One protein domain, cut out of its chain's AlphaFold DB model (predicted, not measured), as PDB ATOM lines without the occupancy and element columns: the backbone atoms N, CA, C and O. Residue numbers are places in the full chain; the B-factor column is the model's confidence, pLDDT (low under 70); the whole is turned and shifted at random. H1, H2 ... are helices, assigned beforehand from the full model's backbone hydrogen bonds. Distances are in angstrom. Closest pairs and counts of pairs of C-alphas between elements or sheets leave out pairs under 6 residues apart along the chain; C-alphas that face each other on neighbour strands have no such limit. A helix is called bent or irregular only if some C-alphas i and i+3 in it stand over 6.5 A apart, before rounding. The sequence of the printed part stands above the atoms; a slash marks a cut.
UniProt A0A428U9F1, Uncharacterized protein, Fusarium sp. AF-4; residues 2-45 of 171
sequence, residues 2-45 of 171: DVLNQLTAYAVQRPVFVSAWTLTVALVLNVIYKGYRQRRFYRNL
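Overview. This is residues 2 to 45 of the 171 residues of an uncharacterized protein of Fusarium sp. AF-4 (UniProt A0A428U9F1). Two helices meet near their ends as an L: a short arm, H1, and then a much longer one, H2, which makes the length of the whole. Residues 12 to 17 at the corner and 20 to 45 beyond it stand free. The printed part has 44 residues with two named helices, H1 then H2, and no named strand; the class is all helix. It is extended, with a radius of gyration of the C-alphas of 16.7 A and spans of 50 by 21 by 5 A.

Along the chain. H1 holds residues 2 to 13 and begins at C-alpha 2 (-21.316, 38.151, -28.361); it is 16.5 A long from first to last C-alpha. H2 holds residues 15 to 42, is 40.5 A long, and ends at C-alpha 42 (8.982, 68.405, -45.865). Neither helix is bent.

Arrangement. H1 and H2 are close but not clearly touching, with 1 pair of C-alphas within 8 A: the closest, those of Ala 11 and Val 18, are 5.9 A apart. Their lines are only just about perpendicular, at 72 degrees. In H1 and H2 every O i to N i+4 pair is within hydrogen-bond range.

Size, cuts and confidence. The C-alphas of Asp 2 and Leu 45, the two farthest apart, are 51.0 A apart. The link from H1 to H2, Arg 14, is tight. The printed part has no cut, and no printed residue is under 70 in pLDDT.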
ATOM      1  N   ASP A   2     -21.225  39.145 -27.275       80.06
ATOM      2  CA  ASP A   2     -21.316  38.151 -28.361       80.06
ATOM      3  C   ASP A   2     -20.373  38.378 -29.542       80.06
ATOM      4  O   ASP A   2     -19.739  37.435 -30.000       80.06
ATOM      5  N   VAL A   3     -20.208  39.621 -30.000       79.38
ATOM      6  CA  VAL A   3     -19.338  39.917 -31.153       79.38
ATOM      7  C   VAL A   3     -17.870  39.607 -30.849       79.38
ATOM      8  O   VAL A   3     -17.181  39.011 -31.670       79.38
ATOM      9  N   LEU A   4     -17.391  39.956 -29.651       80.44
ATOM     10  CA  LEU A   4     -16.021  39.645 -29.230       80.44
ATOM     11  C   LEU A   4     -15.805  38.132 -29.115       80.44
ATOM     12  O   LEU A   4     -14.782  37.637 -29.576       80.44
ATOM     13  N   ASN A   5     -16.785  37.399 -28.582       79.44
ATOM     14  CA  ASN A   5     -16.722  35.941 -28.458       79.44
ATOM     15  C   ASN A   5     -16.785  35.224 -29.820       79.44
ATOM     16  O   ASN A   5     -16.117  34.214 -30.027       79.44
ATOM     17  N   GLN A   6     -17.548  35.754 -30.779       79.81
ATOM     18  CA  GLN A   6     -17.582  35.237 -32.150       79.81
ATOM     19  C   GLN A   6     -16.268  35.501 -32.893       79.81
ATOM     20  O   GLN A   6     -15.767  34.622 -33.595       79.81
ATOM     21  N   LEU A   7     -15.677  36.685 -32.712       77.06
ATOM     22  CA  LEU A   7     -14.391  37.037 -33.314       77.06
ATOM     23  C   LEU A   7     -13.242  36.194 -32.750       77.06
ATOM     24  O   LEU A   7     -12.385  35.758 -33.518       77.06
ATOM     25  N   THR A   8     -13.226  35.917 -31.444       79.38
ATOM     26  CA  THR A   8     -12.209  35.044 -30.837       79.38
ATOM     27  C   THR A   8     -12.368  33.597 -31.295       79.38
ATOM     28  O   THR A   8     -11.375  32.979 -31.674       79.38
ATOM     29  N   ALA A   9     -13.595  33.071 -31.368       77.81
ATOM     30  CA  ALA A   9     -13.853  31.735 -31.907       77.81
ATOM     31  C   ALA A   9     -13.414  31.607 -33.379       77.81
ATOM     32  O   ALA A   9     -12.767  30.628 -33.753       77.81
ATOM     33  N   TYR A  10     -13.694  32.619 -34.206       79.31
ATOM     34  CA  TYR A  10     -13.253  32.666 -35.604       79.31
ATOM     35  C   TYR A  10     -11.724  32.760 -35.731       79.31
ATOM     36  O   TYR A  10     -11.121  32.085 -36.570       79.31
ATOM     37  N   ALA A  11     -11.078  33.548 -34.868       77.38
ATOM     38  CA  ALA A  11      -9.624  33.670 -34.837       77.38
ATOM     39  C   ALA A  11      -8.929  32.359 -34.449       77.38
ATOM     40  O   ALA A  11      -7.900  32.025 -35.035       77.38
ATOM     41  N   VAL A  12      -9.514  31.583 -33.533       82.81
ATOM     42  CA  VAL A  12      -9.015  30.251 -33.157       82.81
ATOM     43  C   VAL A  12      -9.217  29.232 -34.284       82.81
ATOM     44  O   VAL A  12      -8.355  28.383 -34.494       82.81
ATOM     45  N   GLN A  13     -10.308  29.328 -35.052       89.19
ATOM     46  CA  GLN A  13     -10.564  28.439 -36.194       89.19
ATOM     47  C   GLN A  13      -9.630  28.693 -37.386       89.19
ATOM     48  O   GLN A  13      -9.311  27.763 -38.127       89.19
ATOM     49  N   ARG A  14      -9.204  29.945 -37.610       88.88
ATOM     50  CA  ARG A  14      -8.332  30.336 -38.735       88.88
ATOM     51  C   ARG A  14      -7.172  31.236 -38.285       88.88
ATOM     52  O   ARG A  14      -7.069  32.381 -38.739       88.88
ATOM     53  N   PRO A  15      -6.245  30.723 -37.458       87.81
ATOM     54  CA  PRO A  15      -5.207  31.539 -36.828       87.81
ATOM     55  C   PRO A  15      -4.229  32.139 -37.843       87.81
ATOM     56  O   PRO A  15      -3.806  33.284 -37.692       87.81
ATOM     57  N   VAL A  16      -3.918  31.411 -38.922       89.69
ATOM     58  CA  VAL A  16      -3.019  31.886 -39.988       89.69
ATOM     59  C   VAL A  16      -3.618  33.081 -40.728       89.69
ATOM     60  O   VAL A  16      -2.930  34.072 -40.946       89.69
ATOM     61  N   PHE A  17      -4.907  33.020 -41.074       90.38
ATOM     62  CA  PHE A  17      -5.588  34.096 -41.796       90.38
ATOM     63  C   PHE A  17      -5.659  35.365 -40.947       90.38
ATOM     64  O   PHE A  17      -5.291  36.435 -41.419       90.38
ATOM     65  N   VAL A  18      -6.063  35.244 -39.679       91.00
ATOM     66  CA  VAL A  18      -6.122  36.398 -38.770       91.00
ATOM     67  C   VAL A  18      -4.735  36.992 -38.544       91.00
ATOM     68  O   VAL A  18      -4.589  38.208 -38.623       91.00
ATOM     69  N   SER A  19      -3.706  36.162 -38.359       90.31
ATOM     70  CA  SER A  19      -2.323  36.636 -38.200       90.31
ATOM     71  C   SER A  19      -1.796  37.332 -39.461       90.31
ATOM     72  O   SER A  19      -1.152  38.372 -39.376       90.31
ATOM     73  N   ALA A  20      -2.098  36.802 -40.649       94.31
ATOM     74  CA  ALA A  20      -1.718  37.430 -41.913       94.31
ATOM     75  C   ALA A  20      -2.413  38.789 -42.103       94.31
ATOM     76  O   ALA A  20      -1.774  39.763 -42.508       94.31
ATOM     77  N   TRP A  21      -3.701  38.888 -41.761       94.56
ATOM     78  CA  TRP A  21      -4.438  40.149 -41.817       94.56
ATOM     79  C   TRP A  21      -3.915  41.176 -40.824       94.56
ATOM     80  O   TRP A  21      -3.685  42.316 -41.218       94.56
ATOM     81  N   THR A  22      -3.679  40.800 -39.567       93.19
ATOM     82  CA  THR A  22      -3.152  41.736 -38.564       93.19
ATOM     83  C   THR A  22      -1.769  42.247 -38.951       93.19
ATOM     84  O   THR A  22      -1.533  43.451 -38.862       93.19
ATOM     85  N   LEU A  23      -0.887  41.384 -39.469       96.12
ATOM     86  CA  LEU A  23       0.416  41.787 -40.007       96.12
ATOM     87  C   LEU A  23       0.276  42.742 -41.196       96.12
ATOM     88  O   LEU A  23       0.975  43.752 -41.258       96.12
ATOM     89  N   THR A  24      -0.651  42.462 -42.113       96.19
ATOM     90  CA  THR A  24      -0.903  43.316 -43.283       96.19
ATOM     91  C   THR A  24      -1.415  44.691 -42.859       96.19
ATOM     92  O   THR A  24      -0.875  45.709 -43.292       96.19
ATOM     93  N   VAL A  25      -2.406  44.746 -41.965       96.75
ATOM     94  CA  VAL A  25      -2.934  46.011 -41.432       96.75
ATOM     95  C   VAL A  25      -1.846  46.778 -40.680       96.75
ATOM     96  O   VAL A  25      -1.685  47.977 -40.903       96.75
ATOM     97  N   ALA A  26      -1.053  46.105 -39.844       96.69
ATOM     98  CA  ALA A  26       0.051  46.731 -39.122       96.69
ATOM     99  C   ALA A  26       1.115  47.306 -40.073       96.69
ATOM    100  O   ALA A  26       1.584  48.425 -39.858       96.69
ATOM    101  N   LEU A  27       1.465  46.588 -41.146       96.62
ATOM    102  CA  LEU A  27       2.400  47.057 -42.169       96.62
ATOM    103  C   LEU A  27       1.853  48.291 -42.898       96.62
ATOM    104  O   LEU A  27       2.562  49.289 -43.020       96.62
ATOM    105  N   VAL A  28       0.590  48.256 -43.328       96.44
ATOM    106  CA  VAL A  28      -0.072  49.382 -44.006       96.44
ATOM    107  C   VAL A  28      -0.100  50.614 -43.103       96.44
ATOM    108  O   VAL A  28       0.314  51.693 -43.525       96.44
ATOM    109  N   LEU A  29      -0.501  50.459 -41.839       96.94
ATOM    110  CA  LEU A  29      -0.485  51.549 -40.864       96.94
ATOM    111  C   LEU A  29       0.932  52.087 -40.633       96.94
ATOM    112  O   LEU A  29       1.112  53.301 -40.552       96.94
ATOM    113  N   ASN A  30       1.948  51.220 -40.576       95.62
ATOM    114  CA  ASN A  30       3.342  51.638 -40.429       95.62
ATOM    115  C   ASN A  30       3.816  52.480 -41.620       95.62
ATOM    116  O   ASN A  30       4.435  53.527 -41.424       95.62
ATOM    117  N   VAL A  31       3.505  52.046 -42.844       94.44
ATOM    118  CA  VAL A  31       3.851  52.755 -44.083       94.44
ATOM    119  C   VAL A  31       3.132  54.101 -44.142       94.44
ATOM    120  O   VAL A  31       3.787  55.118 -44.355       94.44
ATOM    121  N   ILE A  32       1.825  54.143 -43.868       94.56
ATOM    122  CA  ILE A  32       1.046  55.391 -43.840       94.56
ATOM    123  C   ILE A  32       1.587  56.343 -42.771       94.56
ATOM    124  O   ILE A  32       1.779  57.524 -43.049       94.56
ATOM    125  N   TYR A  33       1.882  55.851 -41.568       95.31
ATOM    126  CA  TYR A  33       2.424  56.671 -40.485       95.31
ATOM    127  C   TYR A  33       3.801  57.246 -40.832       95.31
ATOM    128  O   TYR A  33       4.043  58.439 -40.631       95.31
ATOM    129  N   LYS A  34       4.702  56.428 -41.392       93.69
ATOM    130  CA  LYS A  34       6.018  56.883 -41.867       93.69
ATOM    131  C   LYS A  34       5.880  57.915 -42.981       93.69
ATOM    132  O   LYS A  34       6.503  58.969 -42.890       93.69
ATOM    133  N   GLY A  35       5.026  57.652 -43.970       93.56
ATOM    134  CA  GLY A  35       4.724  58.586 -45.050       93.56
ATOM    135  C   GLY A  35       4.173  59.905 -44.518       93.56
ATOM    136  O   GLY A  35       4.705  60.962 -44.829       93.56
ATOM    137  N   TYR A  36       3.184  59.866 -43.627       94.19
ATOM    138  CA  TYR A  36       2.618  61.060 -43.001       94.19
ATOM    139  C   TYR A  36       3.672  61.880 -42.247       94.19
ATOM    140  O   TYR A  36       3.745  63.097 -42.417       94.19
ATOM    141  N   ARG A  37       4.525  61.229 -41.444       94.31
ATOM    142  CA  ARG A  37       5.622  61.905 -40.733       94.31
ATOM    143  C   ARG A  37       6.614  62.555 -41.686       94.31
ATOM    144  O   ARG A  37       6.991  63.701 -41.459       94.31
ATOM    145  N   GLN A  38       6.998  61.837 -42.737       94.06
ATOM    146  CA  GLN A  38       7.882  62.339 -43.777       94.06
ATOM    147  C   GLN A  38       7.255  63.566 -44.451       94.06
ATOM    148  O   GLN A  38       7.800  64.659 -44.368       94.06
ATOM    149  N   ARG A  39       6.049  63.445 -45.016       93.00
ATOM    150  CA  ARG A  39       5.367  64.555 -45.703       93.00
ATOM    151  C   ARG A  39       5.158  65.763 -44.788       93.00
ATOM    152  O   ARG A  39       5.281  66.897 -45.241       93.00
ATOM    153  N   ARG A  40       4.892  65.540 -43.496       92.81
ATOM    154  CA  ARG A  40       4.790  66.616 -42.501       92.81
ATOM    155  C   ARG A  40       6.112  67.358 -42.304       92.81
ATOM    156  O   ARG A  40       6.073  68.572 -42.141       92.81
ATOM    157  N   PHE A  41       7.244  66.659 -42.312       93.50
ATOM    158  CA  PHE A  41       8.566  67.274 -42.190       93.50
ATOM    159  C   PHE A  41       8.897  68.158 -43.404       93.50
ATOM    160  O   PHE A  41       9.333  69.287 -43.219       93.50
ATOM    161  N   TYR A  42       8.619  67.692 -44.628       93.38
ATOM    162  CA  TYR A  42       8.982  68.405 -45.865       93.38
ATOM    163  C   TYR A  42       8.020  69.528 -46.281       93.38
ATOM    164  O   TYR A  42       8.367  70.324 -47.145       93.38
ATOM    165  N   ARG A  43       6.831  69.633 -45.670       87.62
ATOM    166  CA  ARG A  43       5.757  70.545 -46.116       87.62
ATOM    167  C   ARG A  43       6.164  72.023 -46.220       87.62
ATOM    168  O   ARG A  43       5.639  72.717 -47.079       87.62
ATOM    169  N   ASN A  44       7.046  72.491 -45.336       88.94
ATOM    170  CA  ASN A  44       7.437  73.903 -45.231       88.94
ATOM    171  C   ASN A  44       8.956  74.099 -45.372       88.94
ATOM    172  O   ASN A  44       9.506  75.058 -44.833       88.94
ATOM    173  N   LEU A  45       9.642  73.156 -46.018       93.12
ATOM    174  CA  LEU A  45      11.082  73.240 -46.247       93.12
ATOM    175  C   LEU A  45      11.373  73.808 -47.641       93.12
ATOM    176  O   LEU A  45      10.570  73.603 -48.554       93.12
TER     177      LEU A  45